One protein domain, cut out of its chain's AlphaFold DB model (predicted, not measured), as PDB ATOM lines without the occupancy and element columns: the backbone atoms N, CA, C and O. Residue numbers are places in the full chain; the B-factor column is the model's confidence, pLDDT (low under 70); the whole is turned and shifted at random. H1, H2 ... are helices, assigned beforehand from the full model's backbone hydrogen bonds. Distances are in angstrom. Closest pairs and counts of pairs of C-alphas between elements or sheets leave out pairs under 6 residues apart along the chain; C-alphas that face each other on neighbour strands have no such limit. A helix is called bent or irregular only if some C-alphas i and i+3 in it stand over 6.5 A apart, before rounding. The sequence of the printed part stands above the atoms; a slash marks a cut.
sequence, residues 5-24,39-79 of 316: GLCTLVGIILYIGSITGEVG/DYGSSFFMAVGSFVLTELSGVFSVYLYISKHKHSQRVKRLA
ATOM      1  N   GLY A   5       6.078  21.931 168.123       78.56
ATOM      2  CA  GLY A   5       6.853  22.556 169.204       78.56
ATOM      3  C   GLY A   5       6.220  23.838 169.762       78.56
ATOM      4  O   GLY A   5       6.191  24.028 170.975       78.56
ATOM      5  N   LEU A   6       5.603  24.672 168.913       81.06
ATOM      6  CA  LEU A   6       4.910  25.892 169.353       81.06
ATOM      7  C   LEU A   6       3.666  25.587 170.199       81.06
ATOM      8  O   LEU A   6       3.351  26.345 171.113       81.06
ATOM      9  N   CYS A   7       2.968  24.481 169.922       82.00
ATOM     10  CA  CYS A   7       1.828  24.048 170.731       82.00
ATOM     11  C   CYS A   7       2.296  23.592 172.123       82.00
ATOM     12  O   CYS A   7       1.754  24.037 173.136       82.00
ATOM     13  N   THR A   8       3.362  22.786 172.176       83.44
ATOM     14  CA  THR A   8       3.986  22.333 173.429       83.44
ATOM     15  C   THR A   8       4.507  23.508 174.260       83.44
ATOM     16  O   THR A   8       4.240  23.574 175.458       83.44
ATOM     17  N   LEU A   9       5.177  24.480 173.629       84.31
ATOM     18  CA  LEU A   9       5.677  25.692 174.285       84.31
ATOM     19  C   LEU A   9       4.545  26.516 174.919       84.31
ATOM     20  O   LEU A   9       4.646  26.904 176.082       84.31
ATOM     21  N   VAL A  10       3.448  26.747 174.189       87.94
ATOM     22  CA  VAL A  10       2.268  27.447 174.727       87.94
ATOM     23  C   VAL A  10       1.631  26.656 175.876       87.94
ATOM     24  O   VAL A  10       1.260  27.255 176.883       87.94
ATOM     25  N   GLY A  11       1.568  25.324 175.781       84.88
ATOM     26  CA  GLY A  11       1.102  24.460 176.871       84.88
ATOM     27  C   GLY A  11       1.947  24.583 178.146       84.88
ATOM     28  O   GLY A  11       1.392  24.757 179.229       84.88
ATOM     29  N   ILE A  12       3.278  24.575 178.019       87.19
ATOM     30  CA  ILE A  12       4.220  24.759 179.139       87.19
ATOM     31  C   ILE A  12       4.038  26.141 179.789       87.19
ATOM     32  O   ILE A  12       3.966  26.242 181.015       87.19
ATOM     33  N   ILE A  13       3.901  27.203 178.986       87.88
ATOM     34  CA  ILE A  13       3.672  28.571 179.484       87.88
ATOM     35  C   ILE A  13       2.335  28.669 180.239       87.88
ATOM     36  O   ILE A  13       2.286  29.239 181.330       87.88
ATOM     37  N   LEU A  14       1.259  28.087 179.699       86.38
ATOM     38  CA  LEU A  14      -0.057  28.078 180.350       86.38
ATOM     39  C   LEU A  14      -0.057  27.267 181.653       86.38
ATOM     40  O   LEU A  14      -0.670  27.702 182.625       86.38
ATOM     41  N   TYR A  15       0.664  26.144 181.706       86.38
ATOM     42  CA  TYR A  15       0.811  25.321 182.911       86.38
ATOM     43  C   TYR A  15       1.472  26.103 184.062       86.38
ATOM     44  O   TYR A  15       0.900  26.209 185.153       86.38
ATOM     45  N   ILE A  16       2.609  26.758 183.797       83.75
ATOM     46  CA  ILE A  16       3.282  27.644 184.766       83.75
ATOM     47  C   ILE A  16       2.354  28.807 185.172       83.75
ATOM     48  O   ILE A  16       2.264  29.156 186.353       83.75
ATOM     49  N   GLY A  17       1.616  29.375 184.212       80.88
ATOM     50  CA  GLY A  17       0.619  30.422 184.451       80.88
ATOM     51  C   GLY A  17      -0.518  29.993 185.386       80.88
ATOM     52  O   GLY A  17      -0.889  30.754 186.280       80.88
ATOM     53  N   SER A  18      -1.038  28.770 185.245       80.19
ATOM     54  CA  SER A  18      -2.075  28.245 186.148       80.19
ATOM     55  C   SER A  18      -1.575  28.067 187.583       80.19
ATOM     56  O   SER A  18      -2.232  28.537 188.511       80.19
ATOM     57  N   ILE A  19      -0.388  27.479 187.774       76.12
ATOM     58  CA  ILE A  19       0.177  27.231 189.111       76.12
ATOM     59  C   ILE A  19       0.495  28.556 189.816       76.12
ATOM     60  O   ILE A  19       0.135  28.755 190.976       76.12
ATOM     61  N   THR A  20       1.118  29.504 189.110       69.12
ATOM     62  CA  THR A  20       1.417  30.834 189.672       69.12
ATOM     63  C   THR A  20       0.154  31.652 189.959       69.12
ATOM     64  O   THR A  20       0.118  32.367 190.962       69.12
ATOM     65  N   GLY A  21      -0.905  31.500 189.156       63.56
ATOM     66  CA  GLY A  21      -2.218  32.096 189.414       63.56
ATOM     67  C   GLY A  21      -2.925  31.528 190.652       63.56
ATOM     68  O   GLY A  21      -3.511  32.290 191.420       63.56
ATOM     69  N   GLU A  22      -2.843  30.216 190.888       61.53
ATOM     70  CA  GLU A  22      -3.449  29.569 192.061       61.53
ATOM     71  C   GLU A  22      -2.681  29.879 193.359       61.53
ATOM     72  O   GLU A  22      -3.284  30.227 194.378       61.53
ATOM     73  N   VAL A  23      -1.345  29.828 193.321       57.81
ATOM     74  CA  VAL A  23      -0.491  30.159 194.476       57.81
ATOM     75  C   VAL A  23      -0.568  31.653 194.821       57.81
ATOM     76  O   VAL A  23      -0.607  32.008 196.000       57.81
ATOM     77  N   GLY A  24      -0.633  32.533 193.817       57.16
ATOM     78  CA  GLY A  24      -0.622  33.986 194.004       57.16
ATOM     79  C   GLY A  24      -1.918  34.602 194.550       57.16
ATOM     80  O   GLY A  24      -1.891  35.756 194.973       57.16
ATOM     81  N   ASP A  39       8.275  22.554 193.835       79.00
ATOM     82  CA  ASP A  39       9.206  21.784 193.022       79.00
ATOM     83  C   ASP A  39       8.458  21.092 191.877       79.00
ATOM     84  O   ASP A  39       7.456  20.400 192.073       79.00
ATOM     85  N   TYR A  40       8.944  21.291 190.652       83.94
ATOM     86  CA  TYR A  40       8.359  20.684 189.460       83.94
ATOM     87  C   TYR A  40       8.744  19.200 189.379       83.94
ATOM     88  O   TYR A  40       9.922  18.855 189.417       83.94
ATOM     89  N   GLY A  41       7.760  18.310 189.229       84.31
ATOM     90  CA  GLY A  41       8.014  16.873 189.077       84.31
ATOM     91  C   GLY A  41       8.666  16.505 187.736       84.31
ATOM     92  O   GLY A  41       8.527  17.224 186.746       84.31
ATOM     93  N   SER A  42       9.320  15.339 187.675       79.69
ATOM     94  CA  SER A  42      10.115  14.858 186.526       79.69
ATOM     95  C   SER A  42       9.410  14.957 185.165       79.69
ATOM     96  O   SER A  42      10.044  15.274 184.160       79.69
ATOM     97  N   SER A  43       8.088  14.766 185.121       79.75
ATOM     98  CA  SER A  43       7.269  14.897 183.906       79.75
ATOM     99  C   SER A  43       7.347  16.284 183.253       79.75
ATOM    100  O   SER A  43       7.263  16.387 182.030       79.75
ATOM    101  N   PHE A  44       7.539  17.351 184.036       85.06
ATOM    102  CA  PHE A  44       7.728  18.709 183.517       85.06
ATOM    103  C   PHE A  44       9.084  18.852 182.813       85.06
ATOM    104  O   PHE A  44       9.147  19.357 181.692       85.06
ATOM    105  N   PHE A  45      10.157  18.328 183.414       78.06
ATOM    106  CA  PHE A  45      11.482  18.301 182.789       78.06
ATOM    107  C   PHE A  45      11.492  17.451 181.511       78.06
ATOM    108  O   PHE A  45      12.055  17.880 180.505       78.06
ATOM    109  N   MET A  46      10.787  16.313 181.496       83.44
ATOM    110  CA  MET A  46      10.596  15.501 180.285       83.44
ATOM    111  C   MET A  46       9.828  16.265 179.193       83.44
ATOM    112  O   MET A  46      10.202  16.197 178.022       83.44
ATOM    113  N   ALA A  47       8.804  17.052 179.547       80.62
ATOM    114  CA  ALA A  47       8.081  17.887 178.585       80.62
ATOM    115  C   ALA A  47       8.978  18.988 177.982       80.62
ATOM    116  O   ALA A  47       9.009  19.148 176.759       80.62
ATOM    117  N   VAL A  48       9.767  19.687 178.806       85.69
ATOM    118  CA  VAL A  48      10.742  20.696 178.348       85.69
ATOM    119  C   VAL A  48      11.834  20.060 177.476       85.69
ATOM    120  O   VAL A  48      12.132  20.576 176.397       85.69
ATOM    121  N   GLY A  49      12.372  18.905 177.876       79.69
ATOM    122  CA  GLY A  49      13.330  18.132 177.079       79.69
ATOM    123  C   GLY A  49      12.760  17.708 175.722       79.69
ATOM    124  O   GLY A  49      13.425  17.870 174.700       79.69
ATOM    125  N   SER A  50      11.500  17.260 175.680       83.31
ATOM    126  CA  SER A  50      10.820  16.886 174.431       83.31
ATOM    127  C   SER A  50      10.683  18.065 173.456       83.31
ATOM    128  O   SER A  50      10.848  17.894 172.246       83.31
ATOM    129  N   PHE A  51      10.455  19.279 173.972       86.75
ATOM    130  CA  PHE A  51      10.418  20.505 173.176       86.75
ATOM    131  C   PHE A  51      11.805  20.846 172.607       86.75
ATOM    132  O   PHE A  51      11.927  21.047 171.398       86.75
ATOM    133  N   VAL A  52      12.859  20.814 173.431       85.06
ATOM    134  CA  VAL A  52      14.244  21.054 172.976       85.06
ATOM    135  C   VAL A  52      14.660  20.043 171.899       85.06
ATOM    136  O   VAL A  52      15.173  20.442 170.853       85.06
ATOM    137  N   LEU A  53      14.378  18.751 172.094       81.19
ATOM    138  CA  LEU A  53      14.656  17.705 171.102       81.19
ATOM    139  C   LEU A  53      13.861  17.902 169.798       81.19
ATOM    140  O   LEU A  53      14.390  17.648 168.715       81.19
ATOM    141  N   THR A  54      12.620  18.393 169.881       83.94
ATOM    142  CA  THR A  54      11.788  18.691 168.704       83.94
ATOM    143  C   THR A  54      12.375  19.834 167.875       83.94
ATOM    144  O   THR A  54      12.502  19.698 166.657       83.94
ATOM    145  N   GLU A  55      12.783  20.936 168.509       86.12
ATOM    146  CA  GLU A  55      13.396  22.073 167.807       86.12
ATOM    147  C   GLU A  55      14.780  21.709 167.230       86.12
ATOM    148  O   GLU A  55      15.067  22.029 166.075       86.12
ATOM    149  N   LEU A  56      15.609  20.954 167.966       81.31
ATOM    150  CA  LEU A  56      16.898  20.446 167.466       81.31
ATOM    151  C   LEU A  56      16.726  19.519 166.250       81.31
ATOM    152  O   LEU A  56      17.430  19.678 165.250       81.31
ATOM    153  N   SER A  57      15.760  18.596 166.299       84.50
ATOM    154  CA  SER A  57      15.401  17.726 165.169       84.50
ATOM    155  C   SER A  57      14.907  18.538 163.963       84.50
ATOM    156  O   SER A  57      15.336  18.306 162.827       84.50
ATOM    157  N   GLY A  58      14.095  19.574 164.208       88.12
ATOM    158  CA  GLY A  58      13.670  20.546 163.200       88.12
ATOM    159  C   GLY A  58      14.856  21.215 162.499       88.12
ATOM    160  O   GLY A  58      14.979  21.121 161.274       88.12
ATOM    161  N   VAL A  59      15.775  21.815 163.262       89.44
ATOM    162  CA  VAL A  59      16.992  22.461 162.735       89.44
ATOM    163  C   VAL A  59      17.869  21.471 161.959       89.44
ATOM    164  O   VAL A  59      18.324  21.791 160.858       89.44
ATOM    165  N   PHE A  60      18.063  20.254 162.474       85.31
ATOM    166  CA  PHE A  60      18.856  19.219 161.806       85.31
ATOM    167  C   PHE A  60      18.233  18.777 160.471       85.31
ATOM    168  O   PHE A  60      18.940  18.661 159.466       85.31
ATOM    169  N   SER A  61      16.905  18.621 160.411       87.44
ATOM    170  CA  SER A  61      16.193  18.289 159.168       87.44
ATOM    171  C   SER A  61      16.364  19.371 158.089       87.44
ATOM    172  O   SER A  61      16.624  19.056 156.922       87.44
ATOM    173  N   VAL A  62      16.323  20.652 158.479       92.94
ATOM    174  CA  VAL A  62      16.552  21.796 157.581       92.94
ATOM    175  C   VAL A  62      18.017  21.865 157.141       92.94
ATOM    176  O   VAL A  62      18.289  22.095 155.959       92.94
ATOM    177  N   TYR A  63      18.968  21.601 158.040       88.25
ATOM    178  CA  TYR A  63      20.391  21.522 157.704       88.25
ATOM    179  C   TYR A  63      20.676  20.423 156.669       88.25
ATOM    180  O   TYR A  63      21.316  20.691 155.645       88.25
ATOM    181  N   LEU A  64      20.142  19.212 156.867       84.50
ATOM    182  CA  LEU A  64      20.262  18.116 155.900       84.50
ATOM    183  C   LEU A  64      19.593  18.452 154.561       84.50
ATOM    184  O   LEU A  64      20.178  18.182 153.509       84.50
ATOM    185  N   TYR A  65      18.418  19.089 154.570       91.56
ATOM    186  CA  TYR A  65      17.744  19.542 153.350       91.56
ATOM    187  C   TYR A  65      18.604  20.543 152.558       91.56
ATOM    188  O   TYR A  65      18.830  20.356 151.357       91.56
ATOM    189  N   ILE A  66      19.150  21.564 153.228       90.00
ATOM    190  CA  ILE A  66      20.041  22.561 152.614       90.00
ATOM    191  C   ILE A  66      21.322  21.898 152.096       90.00
ATOM    192  O   ILE A  66      21.740  22.181 150.971       90.00
ATOM    193  N   SER A  67      21.926  20.986 152.865       82.50
ATOM    194  CA  SER A  67      23.134  20.253 152.468       82.50
ATOM    195  C   SER A  67      22.894  19.390 151.220       82.50
ATOM    196  O   SER A  67      23.607  19.526 150.220       82.50
ATOM    197  N   LYS A  68      21.815  18.595 151.207       87.38
ATOM    198  CA  LYS A  68      21.388  17.768 150.065       87.38
ATOM    199  C   LYS A  68      21.085  18.613 148.824       87.38
ATOM    200  O   LYS A  68      21.512  18.264 147.719       87.38
ATOM    201  N   HIS A  69      20.410  19.752 148.984       87.44
ATOM    202  CA  HIS A  69      20.122  20.660 147.873       87.44
ATOM    203  C   HIS A  69      21.398  21.335 147.334       87.44
ATOM    204  O   HIS A  69      21.602  21.378 146.119       87.44
ATOM    205  N   LYS A  70      22.310  21.771 148.214       83.88
ATOM    206  CA  LYS A  70      23.634  22.315 147.862       83.88
ATOM    207  C   LYS A  70      24.500  21.279 147.135       83.88
ATOM    208  O   LYS A  70      25.177  21.633 146.170       83.88
ATOM    209  N   HIS A  71      24.436  20.007 147.532       80.38
ATOM    210  CA  HIS A  71      25.084  18.904 146.821       80.38
ATOM    211  C   HIS A  71      24.486  18.702 145.419       80.38
ATOM    212  O   HIS A  71      25.216  18.722 144.430       80.38
ATOM    213  N   SER A  72      23.154  18.627 145.301       79.62
ATOM    214  CA  SER A  72      22.476  18.514 144.000       79.62
ATOM    215  C   SER A  72      22.804  19.688 143.063       79.62
ATOM    216  O   SER A  72      23.059  19.479 141.878       79.62
ATOM    217  N   GLN A  73      22.890  20.920 143.580       77.56
ATOM    218  CA  GLN A  73      23.321  22.073 142.783       77.56
ATOM    219  C   GLN A  73      24.800  22.018 142.374       77.56
ATOM    220  O   GLN A  73      25.120  22.472 141.277       77.56
ATOM    221  N   ARG A  74      25.701  21.461 143.196       74.94
ATOM    222  CA  ARG A  74      27.102  21.223 142.798       74.94
ATOM    223  C   ARG A  74      27.176  20.255 141.617       74.94
ATOM    224  O   ARG A  74      27.772  20.609 140.606       74.94
ATOM    225  N   VAL A  75      26.499  19.107 141.703       77.06
ATOM    226  CA  VAL A  75      26.435  18.113 140.612       77.06
ATOM    227  C   VAL A  75      25.878  18.744 139.329       77.06
ATOM    228  O   VAL A  75      26.513  18.663 138.280       77.06
ATOM    229  N   LYS A  76      24.754  19.472 139.415       78.44
ATOM    230  CA  LYS A  76      24.160  20.161 138.254       78.44
ATOM    231  C   LYS A  76      25.071  21.243 137.659       78.44
ATOM    232  O   LYS A  76      25.103  21.391 136.446       78.44
ATOM    233  N   ARG A  77      25.829  21.990 138.474       68.25
ATOM    234  CA  ARG A  77      26.796  22.992 137.976       68.25
ATOM    235  C   ARG A  77      28.018  22.357 137.312       68.25
ATOM    236  O   ARG A  77      28.508  22.914 136.336       68.25
ATOM    237  N   LEU A  78      28.494  21.214 137.810       66.25
ATOM    238  CA  LEU A  78      29.592  20.468 137.187       66.25
ATOM    239  C   LEU A  78      29.172  19.920 135.816       66.25
ATOM    240  O   LEU A  78      29.880  20.147 134.842       66.25
ATOM    241  N   ALA A  79      27.977  19.328 135.718       64.88
ATOM    242  CA  ALA A  79      27.408  18.821 134.463       64.88
ATOM    243  C   ALA A  79      27.097  19.904 133.403       64.88
ATOM    244  O   ALA A  79      26.832  19.574 132.252       64.88
TER     245      ALA A  79
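Overview. This is residues 5 to 24 and 39 to 79 of the 316 residues of an uncharacterized protein of Biomphalaria glabrata (UniProt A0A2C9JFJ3). Two helices, the short H1 and the much longer H2, run opposite ways at a small angle and overlap only in part, so that together they make a long, thin rod. The first residues of H1, 5 to 12, pack on H2 residues 47 to 55, while residues 17 to 24 stick out at one end of the rod and residues 59 to 79 at the other. The printed part has 61 residues with two named helices, H1 then H2, and no named strand; the class is all helix. It is extended, with a radius of gyration of the C-alphas of 19.7 A and spans of 67 by 19 by 11 A.

Arrangement. H1, residues 5 to 24, and H2, residues 42 to 78, touch, with 8 pairs of C-alphas within 8 A. The closest C-alphas of the two are those of Gly 5 and Phe 51, 5.7 A apart. H1 touches H2 with residues 5 to 12 alone, and H2 touches H1 with residues 47 to 55 alone. Their lines stand at a shallow tilt of 22 degrees, and they run opposite ways. Their centres are 27.1 A apart. In both H1 and H2 every O i to N i+4 pair is within hydrogen-bond range.

Along the chain. H1 begins at C-alpha 5, at (6.853, 22.556, 169.204), and ends at C-alpha 24, at (-0.622, 33.986, 194.004), 28.3 A from first to last C-alpha. H2 has 37 residues and measures 53.3 A, from C-alpha 42 at (10.115, 14.858, 186.526) to C-alpha 78 at (29.592, 20.468, 137.187). Neither helix is bent.

Size, cuts and confidence. The two C-alphas farthest apart are those of Gly 24 and Ala 79, at 67.5 A. Residues 25 to 38 are not printed, and C-alphas 24 and 39 are 15.7 A apart across this cut, which lies in the link from H1 to H2. Without the stretches that stand free, the body has 32 residues and spans 30 by 18 by 8 A. The mean pLDDT of the printed part is 80.9; residues 20 to 24 and 77 to 79 are under 70.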